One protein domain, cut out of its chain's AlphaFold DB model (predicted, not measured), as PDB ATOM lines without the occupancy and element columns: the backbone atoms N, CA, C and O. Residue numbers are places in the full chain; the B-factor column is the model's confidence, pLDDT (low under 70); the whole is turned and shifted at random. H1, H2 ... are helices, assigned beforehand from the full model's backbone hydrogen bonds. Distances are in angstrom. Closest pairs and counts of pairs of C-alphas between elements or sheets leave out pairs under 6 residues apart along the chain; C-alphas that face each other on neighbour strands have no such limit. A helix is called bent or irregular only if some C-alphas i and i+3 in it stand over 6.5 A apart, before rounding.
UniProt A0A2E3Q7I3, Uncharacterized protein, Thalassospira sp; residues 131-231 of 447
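AT A GLANCE: This is residues 131 to 231 of the 447 residues of an uncharacterized protein of Thalassospira sp (UniProt A0A2E3Q7I3). Two helices, H1 and H2, lie side by side as a hairpin, H3 follows H2 after a tight turn, and the short helix H4 packs on both H1 and H3. Long stretches with no named element, residues 131 to 150 and 198 to 216, come before H1 and between H3 and H4. The printed part has 101 residues with four named helices, in the order H1, H2, H3, H4, and no named strand; its class is all helix, though only 43 residues are in named elements. It is compact, with a radius of gyration of the C-alphas of 12.9 A, and spans 35 by 27 by 26 A.

IN THESE COORDINATES: H1, residues 151 to 161, begins with C-alpha 151 at (108.216, 175.169, 86.751) and is 15.5 A long. H2, residues 172 to 185, is 20.0 A long and only just irregular: C-alphas 177 and 180 are 6.7 A apart. H3, residues 188 to 197, is 14.3 A long. H4, residues 217 to 224, is 10.7 A long and ends with C-alpha 224 at (103.544, 176.830, 84.672).

HOW THE PARTS SIT: H1 and H2 form a helical hairpin and touch at a shallow tilt of 8 degrees, opposite ways; their closest C-alphas, of Ala 159 and Arg 172, are 6.6 A apart. H1 and H4 touch at a steep tilt of 51 degrees, the same way, closest at the C-alphas of Ile 155 and Ala 224, 5.0 A. H3 and H4 touch at a steep tilt of 55 degrees, opposite ways, closest at the C-alphas of Val 191 and Ala 217, 4.9 A. H1 and H3 are close but not clearly touching, with the C-alphas of Leu 151 and Tyr 188 closest at 6.2 A. H2 and H3 meet only through their link, and H2 and H4 are apart. The packing of the helices is mostly crossed, but only just: 1 of the 3 touching pairs is at a shallow tilt. In H1, H3 and H4 every O i to N i+4 pair is within hydrogen-bond range; in H2, 8 of 10 are.

THE WHOLE: The two C-alphas farthest apart, of Ala 173 and Gly 199, are 36.4 A apart. The printed part has no cut. The link from H3 to H4 is long, with 19 residues. The mean pLDDT of the printed part is 74.4, and residues 131 to 145, 163 to 164, 202 to 214 and 226 to 231 are under 70.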
ATOM      1  N   HIS A 131      84.251 183.891  86.758       38.72
ATOM      2  CA  HIS A 131      84.663 183.046  85.620       38.72
ATOM      3  C   HIS A 131      86.046 182.410  85.821       38.72
ATOM      4  O   HIS A 131      86.945 183.081  86.327       38.72
ATOM      5  N   THR A 132      86.250 181.186  85.323       35.28
ATOM      6  CA  THR A 132      87.568 180.539  85.175       35.28
ATOM      7  C   THR A 132      88.254 181.023  83.893       35.28
ATOM      8  O   THR A 132      87.684 180.931  82.808       35.28
ATOM      9  N   CYS A 133      89.479 181.554  83.993       35.78
ATOM     10  CA  CYS A 133      90.259 182.006  82.838       35.78
ATOM     11  C   CYS A 133      91.460 181.077  82.581       35.78
ATOM     12  O   CYS A 133      91.996 180.479  83.510       35.78
ATOM     13  N   VAL A 134      91.919 180.986  81.336       37.00
ATOM     14  CA  VAL A 134      93.194 180.384  80.899       37.00
ATOM     15  C   VAL A 134      93.903 181.437  80.035       37.00
ATOM     16  O   VAL A 134      93.243 182.339  79.518       37.00
ATOM     17  N   SER A 135      95.240 181.424  79.964       37.81
ATOM     18  CA  SER A 135      96.046 182.495  79.350       37.81
ATOM     19  C   SER A 135      97.390 181.964  78.843       37.81
ATOM     20  O   SER A 135      98.339 181.803  79.610       37.81
ATOM     21  N   SER A 136      97.535 181.758  77.531       42.28
ATOM     22  CA  SER A 136      98.813 181.376  76.903       42.28
ATOM     23  C   SER A 136      99.743 182.580  76.648       42.28
ATOM     24  O   SER A 136     100.295 182.762  75.568       42.28
ATOM     25  N   ARG A 137      99.973 183.432  77.656       49.62
ATOM     26  CA  ARG A 137     100.774 184.677  77.533       49.62
ATOM     27  C   ARG A 137     102.285 184.478  77.696       49.62
ATOM     28  O   ARG A 137     102.958 185.274  78.350       49.62
ATOM     29  N   HIS A 138     102.836 183.406  77.127       46.97
ATOM     30  CA  HIS A 138     104.254 183.060  77.293       46.97
ATOM     31  C   HIS A 138     105.222 184.173  76.894       46.97
ATOM     32  O   HIS A 138     106.196 184.408  77.610       46.97
ATOM     33  N   GLU A 139     104.919 184.881  75.811       38.50
ATOM     34  CA  GLU A 139     105.766 185.947  75.277       38.50
ATOM     35  C   GLU A 139     105.635 187.243  76.093       38.50
ATOM     36  O   GLU A 139     106.644 187.824  76.491       38.50
ATOM     37  N   THR A 140     104.410 187.641  76.462       44.72
ATOM     38  CA  THR A 140     104.138 188.863  77.250       44.72
ATOM     39  C   THR A 140     104.695 188.795  78.671       44.72
ATOM     40  O   THR A 140     105.122 189.801  79.227       44.72
ATOM     41  N   LEU A 141     104.706 187.606  79.269       50.34
ATOM     42  CA  LEU A 141     105.205 187.385  80.630       50.34
ATOM     43  C   LEU A 141     106.712 187.073  80.665       50.34
ATOM     44  O   LEU A 141     107.263 186.820  81.742       50.34
ATOM     45  N   SER A 142     107.368 187.060  79.495       59.16
ATOM     46  CA  SER A 142     108.761 186.639  79.290       59.16
ATOM     47  C   SER A 142     109.081 185.329  80.018       59.16
ATOM     48  O   SER A 142     110.093 185.206  80.714       59.16
ATOM     49  N   LEU A 143     108.173 184.352  79.945       58.94
ATOM     50  CA  LEU A 143     108.316 183.124  80.720       58.94
ATOM     51  C   LEU A 143     109.549 182.336  80.237       58.94
ATOM     52  O   LEU A 143     109.765 182.225  79.031       58.94
ATOM     53  N   PRO A 144     110.353 181.768  81.155       59.88
ATOM     54  CA  PRO A 144     111.465 180.888  80.797       59.88
ATOM     55  C   PRO A 144     111.036 179.728  79.901       59.88
ATOM     56  O   PRO A 144     109.854 179.376  79.846       59.88
ATOM     57  N   THR A 145     112.010 179.052  79.287       67.31
ATOM     58  CA  THR A 145     111.793 177.805  78.539       67.31
ATOM     59  C   THR A 145     110.929 176.820  79.322       67.31
ATOM     60  O   THR A 145     111.011 176.726  80.543       67.31
ATOM     61  N   SER A 146     110.049 176.105  78.618       70.88
ATOM     62  CA  SER A 146     109.149 175.112  79.218       70.88
ATOM     63  C   SER A 146     109.936 173.864  79.615       70.88
ATOM     64  O   SER A 146     110.007 172.906  78.845       70.88
ATOM     65  N   SER A 147     110.519 173.878  80.811       76.81
ATOM     66  CA  SER A 147     111.251 172.759  81.398       76.81
ATOM     67  C   SER A 147     110.785 172.516  82.833       76.81
ATOM     68  O   SER A 147     110.105 173.349  83.433       76.81
ATOM     69  N   TRP A 148     111.121 171.354  83.389       84.06
ATOM     70  CA  TRP A 148     110.758 171.033  84.769       84.06
ATOM     71  C   TRP A 148     111.436 171.991  85.753       84.06
ATOM     72  O   TRP A 148     110.799 172.508  86.661       84.06
ATOM     73  N   GLU A 149     112.703 172.303  85.511       89.44
ATOM     74  CA  GLU A 149     113.543 173.171  86.339       89.44
ATOM     75  C   GLU A 149     112.993 174.605  86.412       89.44
ATOM     76  O   GLU A 149     113.196 175.309  87.399       89.44
ATOM     77  N   SER A 150     112.248 175.038  85.390       83.69
ATOM     78  CA  SER A 150     111.633 176.363  85.343       83.69
ATOM     79  C   SER A 150     110.197 176.413  85.874       83.69
ATOM     80  O   SER A 150     109.631 177.507  85.926       83.69
ATOM     81  N   LEU A 151     109.612 175.283  86.299       90.88
ATOM     82  CA  LEU A 151     108.216 175.169  86.751       90.88
ATOM     83  C   LEU A 151     107.832 176.292  87.728       90.88
ATOM     84  O   LEU A 151     106.936 177.088  87.450       90.88
ATOM     85  N   TRP A 152     108.539 176.378  88.857       94.81
ATOM     86  CA  TRP A 152     108.224 177.340  89.913       94.81
ATOM     87  C   TRP A 152     108.549 178.775  89.524       94.81
ATOM     88  O   TRP A 152     107.763 179.664  89.822       94.81
ATOM     89  N   HIS A 153     109.631 179.009  88.778       90.12
ATOM     90  CA  HIS A 153     109.929 180.352  88.276       90.12
ATOM     91  C   HIS A 153     108.817 180.852  87.340       90.12
ATOM     92  O   HIS A 153     108.426 182.017  87.391       90.12
ATOM     93  N   ARG A 154     108.241 179.962  86.522       86.38
ATOM     94  CA  ARG A 154     107.094 180.287  85.668       86.38
ATOM     95  C   ARG A 154     105.851 180.608  86.499       86.38
ATOM     96  O   ARG A 154     105.229 181.631  86.240       86.38
ATOM     97  N   ILE A 155     105.523 179.805  87.513       91.00
ATOM     98  CA  ILE A 155     104.397 180.071  88.431       91.00
ATOM     99  C   ILE A 155     104.583 181.405  89.170       91.00
ATOM    100  O   ILE A 155     103.675 182.229  89.184       91.00
ATOM    101  N   GLU A 156     105.768 181.660  89.726       92.38
ATOM    102  CA  GLU A 156     106.099 182.897  90.445       92.38
ATOM    103  C   GLU A 156     105.962 184.134  89.545       92.38
ATOM    104  O   GLU A 156     105.388 185.144  89.960       92.38
ATOM    105  N   ARG A 157     106.436 184.068  88.290       83.94
ATOM    106  CA  ARG A 157     106.251 185.163  87.322       83.94
ATOM    107  C   ARG A 157     104.781 185.394  87.003       83.94
ATOM    108  O   ARG A 157     104.384 186.545  86.860       83.94
ATOM    109  N   ARG A 158     103.974 184.336  86.925       84.00
ATOM    110  CA  ARG A 158     102.526 184.472  86.732       84.00
ATOM    111  C   ARG A 158     101.858 185.109  87.944       84.00
ATOM    112  O   ARG A 158     101.169 186.102  87.773       84.00
ATOM    113  N   ALA A 159     102.148 184.639  89.157       88.19
ATOM    114  CA  ALA A 159     101.646 185.251  90.391       88.19
ATOM    115  C   ALA A 159     101.949 186.751  90.461       88.19
ATOM    116  O   ALA A 159     101.088 187.533  90.849       88.19
ATOM    117  N   LYS A 160     103.147 187.165  90.038       86.12
ATOM    118  CA  LYS A 160     103.576 188.569  90.083       86.12
ATOM    119  C   LYS A 160     103.029 189.427  88.944       86.12
ATOM    120  O   LYS A 160     102.689 190.583  89.180       86.12
ATOM    121  N   HIS A 161     102.997 188.899  87.723       79.38
ATOM    122  CA  HIS A 161     102.865 189.717  86.513       79.38
ATOM    123  C   HIS A 161     101.689 189.347  85.616       79.38
ATOM    124  O   HIS A 161     101.378 190.125  84.722       79.38
ATOM    125  N   ASP A 162     101.050 188.189  85.803       74.88
ATOM    126  CA  ASP A 162      99.881 187.795  85.016       74.88
ATOM    127  C   ASP A 162      98.619 188.367  85.682       74.88
ATOM    128  O   ASP A 162      98.190 187.843  86.712       74.88
ATOM    129  N   PRO A 163      98.006 189.440  85.138       65.56
ATOM    130  CA  PRO A 163      96.831 190.052  85.750       65.56
ATOM    131  C   PRO A 163      95.611 189.124  85.761       65.56
ATOM    132  O   PRO A 163      94.666 189.409  86.485       65.56
ATOM    133  N   TYR A 164      95.642 188.027  84.999       65.19
ATOM    134  CA  TYR A 164      94.559 187.052  84.931       65.19
ATOM    135  C   TYR A 164      94.773 185.877  85.871       65.19
ATOM    136  O   TYR A 164      93.797 185.207  86.197       65.19
ATOM    137  N   PHE A 165      96.018 185.600  86.282       74.56
ATOM    138  CA  PHE A 165      96.262 184.561  87.273       74.56
ATOM    139  C   PHE A 165      95.815 185.063  88.644       74.56
ATOM    140  O   PHE A 165      96.412 185.972  89.228       74.56
ATOM    141  N   GLU A 166      94.735 184.465  89.117       72.44
ATOM    142  CA  GLU A 166      94.023 184.832  90.322       72.44
ATOM    143  C   GLU A 166      93.580 183.566  91.047       72.44
ATOM    144  O   GLU A 166      93.089 182.606  90.453       72.44
ATOM    145  N   VAL A 167      93.749 183.590  92.362       81.19
ATOM    146  CA  VAL A 167      93.256 182.556  93.259       81.19
ATOM    147  C   VAL A 167      92.134 183.196  94.059       81.19
ATOM    148  O   VAL A 167      92.385 184.118  94.831       81.19
ATOM    149  N   LEU A 168      90.896 182.764  93.820       72.94
ATOM    150  CA  LEU A 168      89.717 183.368  94.445       72.94
ATOM    151  C   LEU A 168      89.860 183.369  95.972       72.94
ATOM    152  O   LEU A 168      90.248 182.360  96.561       72.94
ATOM    153  N   GLY A 169      89.610 184.526  96.590       75.31
ATOM    154  CA  GLY A 169      89.778 184.760  98.027       75.31
ATOM    155  C   GLY A 169      91.217 184.609  98.557       75.31
ATOM    156  O   GLY A 169      91.421 184.374  99.747       75.31
ATOM    157  N   CYS A 170      92.224 184.734  97.690       87.38
ATOM    158  CA  CYS A 170      93.633 184.841  98.060       87.38
ATOM    159  C   CYS A 170      94.249 186.031  97.318       87.38
ATOM    160  O   CYS A 170      94.327 186.058  96.086       87.38
ATOM    161  N   SER A 171      94.671 187.054  98.064       89.75
ATOM    162  CA  SER A 171      95.232 188.254  97.434       89.75
ATOM    163  C   SER A 171      96.547 187.929  96.719       89.75
ATOM    164  O   SER A 171      97.266 187.008  97.095       89.75
ATOM    165  N   ARG A 172      96.939 188.719  95.711       89.06
ATOM    166  CA  ARG A 172      98.236 188.513  95.037       89.06
ATOM    167  C   ARG A 172      99.417 188.589  96.013       89.06
ATOM    168  O   ARG A 172     100.361 187.813  95.886       89.06
ATOM    169  N   ALA A 173      99.366 189.519  96.968       92.75
ATOM    170  CA  ALA A 173     100.395 189.663  97.995       92.75
ATOM    171  C   ALA A 173     100.471 188.409  98.871       92.75
ATOM    172  O   ALA A 173     101.551 187.854  99.052       92.75
ATOM    173  N   GLU A 174      99.319 187.925  99.331       93.62
ATOM    174  CA  GLU A 174      99.211 186.684 100.088       93.62
ATOM    175  C   GLU A 174      99.733 185.497  99.279       93.62
ATOM    176  O   GLU A 174     100.651 184.825  99.733       93.62
ATOM    177  N   LEU A 175      99.269 185.294  98.043       92.81
ATOM    178  CA  LEU A 175      99.736 184.212  97.179       92.81
ATOM    179  C   LEU A 175     101.264 184.194  97.070       92.81
ATOM    180  O   LEU A 175     101.873 183.141  97.229       92.81
ATOM    181  N   ILE A 176     101.898 185.356  96.873       94.31
ATOM    182  CA  ILE A 176     103.363 185.478  96.824       94.31
ATOM    183  C   ILE A 176     104.025 184.997  98.125       94.31
ATOM    184  O   ILE A 176     105.095 184.391  98.050       94.31
ATOM    185  N   THR A 177     103.411 185.213  99.292       95.69
ATOM    186  CA  THR A 177     103.919 184.690 100.576       95.69
ATOM    187  C   THR A 177     103.749 183.179 100.730       95.69
ATOM    188  O   THR A 177     104.562 182.554 101.402       95.69
ATOM    189  N   LEU A 178     102.748 182.579 100.076       95.88
ATOM    190  CA  LEU A 178     102.472 181.137 100.139       95.88
ATOM    191  C   LEU A 178     103.380 180.317  99.209       95.88
ATOM    192  O   LEU A 178     103.696 179.161  99.498       95.88
ATOM    193  N   LEU A 179     103.803 180.894  98.077       95.81
ATOM    194  CA  LEU A 179     104.580 180.184  97.052       95.81
ATOM    195  C   LEU A 179     105.875 179.524  97.567       95.81
ATOM    196  O   LEU A 179     106.132 178.397  97.143       95.81
ATOM    197  N   PRO A 180     106.696 180.141  98.444       96.88
ATOM    198  CA  PRO A 180     107.899 179.500  98.977       96.88
ATOM    199  C   PRO A 180     107.607 178.189  99.716       96.88
ATOM    200  O   PRO A 180     108.298 177.198  99.482       96.88
ATOM    201  N   GLU A 181     106.555 178.159 100.536       96.19
ATOM    202  CA  GLU A 181     106.155 176.965 101.288       96.19
ATOM    203  C   GLU A 181     105.641 175.866 100.353       96.19
ATOM    204  O   GLU A 181     106.048 174.705 100.446       96.19
ATOM    205  N   LEU A 182     104.815 176.240  99.370       95.88
ATOM    206  CA  LEU A 182     104.325 175.305  98.355       95.88
ATOM    207  C   LEU A 182     105.448 174.746  97.485       95.88
ATOM    208  O   LEU A 182     105.436 173.563  97.152       95.88
ATOM    209  N   LYS A 183     106.438 175.571  97.144       96.56
ATOM    210  CA  LYS A 183     107.630 175.168  96.394       96.56
ATOM    211  C   LYS A 183     108.521 174.224  97.185       96.56
ATOM    212  O   LYS A 183     109.068 173.290  96.599       96.56
ATOM    213  N   ALA A 184     108.669 174.459  98.487       95.06
ATOM    214  CA  ALA A 184     109.413 173.574  99.373       95.06
ATOM    215  C   ALA A 184     108.730 172.202  99.485       95.06
ATOM    216  O   ALA A 184     109.404 171.176  99.388       95.06
ATOM    217  N   LEU A 185     107.398 172.180  99.617       94.50
ATOM    218  CA  LEU A 185     106.624 170.944  99.728       94.50
ATOM    219  C   LEU A 185     106.519 170.180  98.395       94.50
ATOM    220  O   LEU A 185     106.756 168.974  98.345       94.50
ATOM    221  N   PHE A 186     106.186 170.873  97.304       94.31
ATOM    222  CA  PHE A 186     105.947 170.310  95.971       94.31
ATOM    223  C   PHE A 186     106.982 170.813  94.959       94.31
ATOM    224  O   PHE A 186     106.658 171.453  93.955       94.31
ATOM    225  N   ASN A 187     108.258 170.528  95.209       94.56
ATOM    226  CA  ASN A 187     109.335 170.946  94.313       94.56
ATOM    227  C   ASN A 187     109.186 170.352  92.891       94.56
ATOM    228  O   ASN A 187     108.425 169.410  92.647       94.56
ATOM    229  N   TYR A 188     109.915 170.907  91.917       94.06
ATOM    230  CA  TYR A 188     109.758 170.486  90.520       94.06
ATOM    231  C   TYR A 188     110.136 169.016  90.278       94.06
ATOM    232  O   TYR A 188     109.593 168.395  89.363       94.06
ATOM    233  N   GLU A 189     111.042 168.447  91.077       94.75
ATOM    234  CA  GLU A 189     111.433 167.038  90.978       94.75
ATOM    235  C   GLU A 189     110.288 166.127  91.406       94.75
ATOM    236  O   GLU A 189     110.012 165.131  90.735       94.75
ATOM    237  N   TRP A 190     109.570 166.507  92.466       92.94
ATOM    238  CA  TRP A 190     108.365 165.821  92.905       92.94
ATOM    239  C   TRP A 190     107.283 165.864  91.821       92.94
ATOM    240  O   TRP A 190     106.747 164.816  91.458       92.94
ATOM    241  N   VAL A 191     107.013 167.038  91.231       90.88
ATOM    242  CA  VAL A 191     106.020 167.180  90.145       90.88
ATOM    243  C   VAL A 191     106.416 166.321  88.939       90.88
ATOM    244  O   VAL A 191     105.609 165.532  88.441       90.88
ATOM    245  N   ARG A 192     107.682 166.398  88.513       90.94
ATOM    246  CA  ARG A 192     108.238 165.575  87.431       90.94
ATOM    247  C   ARG A 192     108.112 164.080  87.726       90.94
ATOM    248  O   ARG A 192     107.816 163.305  86.819       90.94
ATOM    249  N   ALA A 193     108.331 163.658  88.972       89.75
ATOM    250  CA  ALA A 193     108.212 162.261  89.370       89.75
ATOM    251  C   ALA A 193     106.772 161.743  89.239       89.75
ATOM    252  O   ALA A 193     106.595 160.602  88.810       89.75
ATOM    253  N   GLN A 194     105.751 162.558  89.535       86.06
ATOM    254  CA  GLN A 194     104.354 162.150  89.329       86.06
ATOM    255  C   GLN A 194     104.026 161.975  87.842       86.06
ATOM    256  O   GLN A 194     103.460 160.954  87.458       86.06
ATOM    257  N   TYR A 195     104.473 162.897  86.986       81.25
ATOM    258  CA  TYR A 195     104.326 162.756  85.532       81.25
ATOM    259  C   TYR A 195     105.067 161.525  84.994       81.25
ATOM    260  O   TYR A 195     104.529 160.784  84.174       81.25
ATOM    261  N   LYS A 196     106.272 161.247  85.506       85.50
ATOM    262  CA  LYS A 196     107.044 160.056  85.132       85.50
ATOM    263  C   LYS A 196     106.327 158.757  85.498       85.50
ATOM    264  O   LYS A 196     106.367 157.819  84.707       85.50
ATOM    265  N   LYS A 197     105.667 158.690  86.661       83.62
ATOM    266  CA  LYS A 197     104.850 157.524  87.050       83.62
ATOM    267  C   LYS A 197     103.688 157.285  86.087       83.62
ATOM    268  O   LYS A 197     103.364 156.136  85.823       83.62
ATOM    269  N   ALA A 198     103.125 158.354  85.528       74.25
ATOM    270  CA  ALA A 198     102.090 158.294  84.499       74.25
ATOM    271  C   ALA A 198     102.633 158.007  83.081       74.25
ATOM    272  O   ALA A 198     101.881 158.036  82.115       74.25
ATOM    273  N   GLY A 199     103.937 157.746  82.929       77.88
ATOM    274  CA  GLY A 199     104.553 157.457  81.631       77.88
ATOM    275  C   GLY A 199     104.953 158.695  80.820       77.88
ATOM    276  O   GLY A 199     105.355 158.562  79.665       77.88
ATOM    277  N   PHE A 200     104.905 159.892  81.411       77.06
ATOM    278  CA  PHE A 200     105.236 161.145  80.734       77.06
ATOM    279  C   PHE A 200     106.617 161.682  81.123       77.06
ATOM    280  O   PHE A 200     107.048 161.604  82.272       77.06
ATOM    281  N   SER A 201     107.332 162.268  80.161       73.88
ATOM    282  CA  SER A 201     108.689 162.803  80.366       73.88
ATOM    283  C   SER A 201     108.773 164.329  80.260       73.88
ATOM    284  O   SER A 201     109.731 164.935  80.748       73.88
ATOM    285  N   ASN A 202     107.767 164.962  79.662       68.62
ATOM    286  CA  ASN A 202     107.715 166.386  79.359       68.62
ATOM    287  C   ASN A 202     106.651 167.117  80.186       68.62
ATOM    288  O   ASN A 202     105.559 166.600  80.407       68.62
ATOM    289  N   LEU A 203     106.956 168.365  80.561       67.31
ATOM    290  CA  LEU A 203     106.048 169.248  81.308       67.31
ATOM    291  C   LEU A 203     104.701 169.438  80.599       67.31
ATOM    292  O   LEU A 203     103.665 169.529  81.246       67.31
ATOM    293  N   SER A 204     104.718 169.471  79.266       64.44
ATOM    294  CA  SER A 204     103.542 169.708  78.428       64.44
ATOM    295  C   SER A 204     102.685 168.471  78.158       64.44
ATOM    296  O   SER A 204     101.774 168.556  77.338       64.44
ATOM    297  N   ALA A 205     102.985 167.319  78.761       62.34
ATOM    298  CA  ALA A 205     102.215 166.105  78.524       62.34
ATOM    299  C   ALA A 205     100.738 166.284  78.917       62.34
ATOM    300  O   ALA A 205     100.458 166.960  79.913       62.34
ATOM    301  N   PRO A 206      99.784 165.706  78.166       54.12
ATOM    302  CA  PRO A 206      98.408 165.587  78.627       54.12
ATOM    303  C   PRO A 206      98.390 164.627  79.821       54.12
ATOM    304  O   PRO A 206      98.946 163.540  79.756       54.12
ATOM    305  N   LEU A 207      97.798 165.059  80.924       54.66
ATOM    306  CA  LEU A 207      97.456 164.197  82.050       54.66
ATOM    307  C   LEU A 207      95.937 164.224  82.085       54.66
ATOM    308  O   LEU A 207      95.368 165.317  82.163       54.66
ATOM    309  N   GLU A 208      95.310 163.060  81.977       51.88
ATOM    310  CA  GLU A 208      93.881 162.920  82.238       51.88
ATOM    311  C   GLU A 208      93.671 163.168  83.738       51.88
ATOM    312  O   GLU A 208      94.355 162.579  84.577       51.88
ATOM    313  N   SER A 209      92.794 164.115  84.086       49.72
ATOM    314  CA  SER A 209      92.540 164.490  85.484       49.72
ATOM    315  C   SER A 209      91.813 163.394  86.272       49.72
ATOM    316  O   SER A 209      91.763 163.460  87.498       49.72
ATOM    317  N   GLU A 210      91.265 162.392  85.577       44.59
ATOM    318  CA  GLU A 210      90.366 161.380  86.137       44.59
ATOM    319  C   GLU A 210      91.080 160.297  86.959       44.59
ATOM    320  O   GLU A 210      90.448 159.647  87.798       44.59
ATOM    321  N   ASP A 211      92.396 160.134  86.797       44.12
ATOM    322  CA  ASP A 211      93.146 159.150  87.569       44.12
ATOM    323  C   ASP A 211      93.545 159.680  88.955       44.12
ATOM    324  O   ASP A 211      94.125 160.754  89.151       44.12
ATOM    325  N   GLN A 212      93.218 158.876  89.965       51.69
ATOM    326  CA  GLN A 212      93.437 159.179  91.372       51.69
ATOM    327  C   GLN A 212      94.923 159.461  91.660       51.69
ATOM    328  O   GLN A 212      95.765 158.578  91.532       51.69
ATOM    329  N   GLY A 213      95.233 160.668  92.149       56.28
ATOM    330  CA  GLY A 213      96.526 160.970  92.783       56.28
ATOM    331  C   GLY A 213      97.424 161.988  92.075       56.28
ATOM    332  O   GLY A 213      98.561 162.171  92.504       56.28
ATOM    333  N   PHE A 214      96.944 162.677  91.034       67.12
ATOM    334  CA  PHE A 214      97.740 163.695  90.326       67.12
ATOM    335  C   PHE A 214      97.621 165.121  90.875       67.12
ATOM    336  O   PHE A 214      98.354 166.008  90.431       67.12
ATOM    337  N   PHE A 215      96.756 165.361  91.862       74.00
ATOM    338  CA  PHE A 215      96.745 166.620  92.601       74.00
ATOM    339  C   PHE A 215      97.911 166.671  93.619       74.00
ATOM    340  O   PHE A 215      98.118 165.694  94.344       74.00
ATOM    341  N   PRO A 216      98.669 167.783  93.722       81.81
ATOM    342  CA  PRO A 216      98.563 169.019  92.927       81.81
ATOM    343  C   PRO A 216      99.450 169.081  91.667       81.81
ATOM    344  O   PRO A 216      99.479 170.112  90.993       81.81
ATOM    345  N   ALA A 217     100.192 168.019  91.329       84.88
ATOM    346  CA  ALA A 217     101.152 168.009  90.217       84.88
ATOM    347  C   ALA A 217     100.555 168.495  88.881       84.88
ATOM    348  O   ALA A 217     101.204 169.260  88.161       84.88
ATOM    349  N   TYR A 218      99.319 168.094  88.567       79.38
ATOM    350  CA  TYR A 218      98.592 168.563  87.384       79.38
ATOM    351  C   TYR A 218      98.435 170.092  87.372       79.38
ATOM    352  O   TYR A 218      98.883 170.747  86.426       79.38
ATOM    353  N   HIS A 219      97.871 170.668  88.440       80.31
ATOM    354  CA  HIS A 219      97.576 172.101  88.538       80.31
ATOM    355  C   HIS A 219      98.852 172.942  88.470       80.31
ATOM    356  O   HIS A 219      98.906 173.931  87.738       80.31
ATOM    357  N   LEU A 220      99.920 172.510  89.148       87.88
ATOM    358  CA  LEU A 220     101.221 173.185  89.110       87.88
ATOM    359  C   LEU A 220     101.796 173.216  87.687       87.88
ATOM    360  O   LEU A 220     102.184 174.275  87.190       87.88
ATOM    361  N   ALA A 221     101.803 172.076  86.993       81.19
ATOM    362  CA  ALA A 221     102.317 171.981  85.629       81.19
ATOM    363  C   ALA A 221     101.498 172.810  84.631       81.19
ATOM    364  O   ALA A 221     102.066 173.584  83.857       81.19
ATOM    365  N   ARG A 222     100.165 172.720  84.677       76.25
ATOM    366  CA  ARG A 222      99.285 173.518  83.811       76.25
ATOM    367  C   ARG A 222      99.432 175.008  84.075       76.25
ATOM    368  O   ARG A 222      99.491 175.792  83.132       76.25
ATOM    369  N   THR A 223      99.611 175.402  85.329       80.81
ATOM    370  CA  THR A 223      99.862 176.803  85.683       80.81
ATOM    371  C   THR A 223     101.209 177.277  85.169       80.81
ATOM    372  O   THR A 223     101.296 178.345  84.569       80.81
ATOM    373  N   ALA A 224     102.269 176.479  85.287       79.94
ATOM    374  CA  ALA A 224     103.544 176.830  84.672       79.94
ATOM    375  C   ALA A 224     103.413 176.998  83.143       79.94
ATOM    376  O   ALA A 224     104.064 177.858  82.548       79.94
ATOM    377  N   LEU A 225     102.540 176.228  82.492       70.88
ATOM    378  CA  LEU A 225     102.257 176.297  81.054       70.88
ATOM    379  C   LEU A 225     101.269 177.396  80.635       70.88
ATOM    380  O   LEU A 225     100.930 177.467  79.464       70.88
ATOM    381  N   GLY A 226     100.814 178.271  81.534       62.53
ATOM    382  CA  GLY A 226      99.803 179.278  81.171       62.53
ATOM    383  C   GLY A 226      98.381 178.712  81.042       62.53
ATOM    384  O   GLY A 226      97.426 179.449  80.825       62.53
ATOM    385  N   GLY A 227      98.220 177.401  81.223       57.22
ATOM    386  CA  GLY A 227      96.977 176.663  81.022       57.22
ATOM    387  C   GLY A 227      95.918 176.868  82.107       57.22
ATOM    388  O   GLY A 227      94.811 176.399  81.927       57.22
ATOM    389  N   ILE A 228      96.233 177.540  83.219       59.81
ATOM    390  CA  ILE A 228      95.300 177.812  84.330       59.81
ATOM    391  C   ILE A 228      95.461 179.263  84.776       59.81
ATOM    392  O   ILE A 228      96.573 179.651  85.126       59.81
ATOM    393  N   CYS A 229      94.405 180.072  84.798       57.44
ATOM    394  CA  CYS A 229      94.430 181.408  85.411       57.44
ATOM    395  C   CYS A 229      93.549 181.522  86.649       57.44
ATOM    396  O   CYS A 229      93.914 182.258  87.550       57.44
ATOM    397  N   ARG A 230      92.439 180.791  86.718       61.75
ATOM    398  CA  ARG A 230      91.587 180.696  87.909       61.75
ATOM    399  C   ARG A 230      91.153 179.247  88.050       61.75
ATOM    400  O   ARG A 230      90.716 178.665  87.067       61.75
ATOM    401  N   ASP A 231      91.357 178.648  89.214       65.81
ATOM    402  CA  ASP A 231      91.151 177.212  89.412       65.81
ATOM    403  C   ASP A 231      90.959 176.898  90.908       65.81
ATOM    404  O   ASP A 231      91.761 177.353  91.726       65.81
TER     405      ASP A 231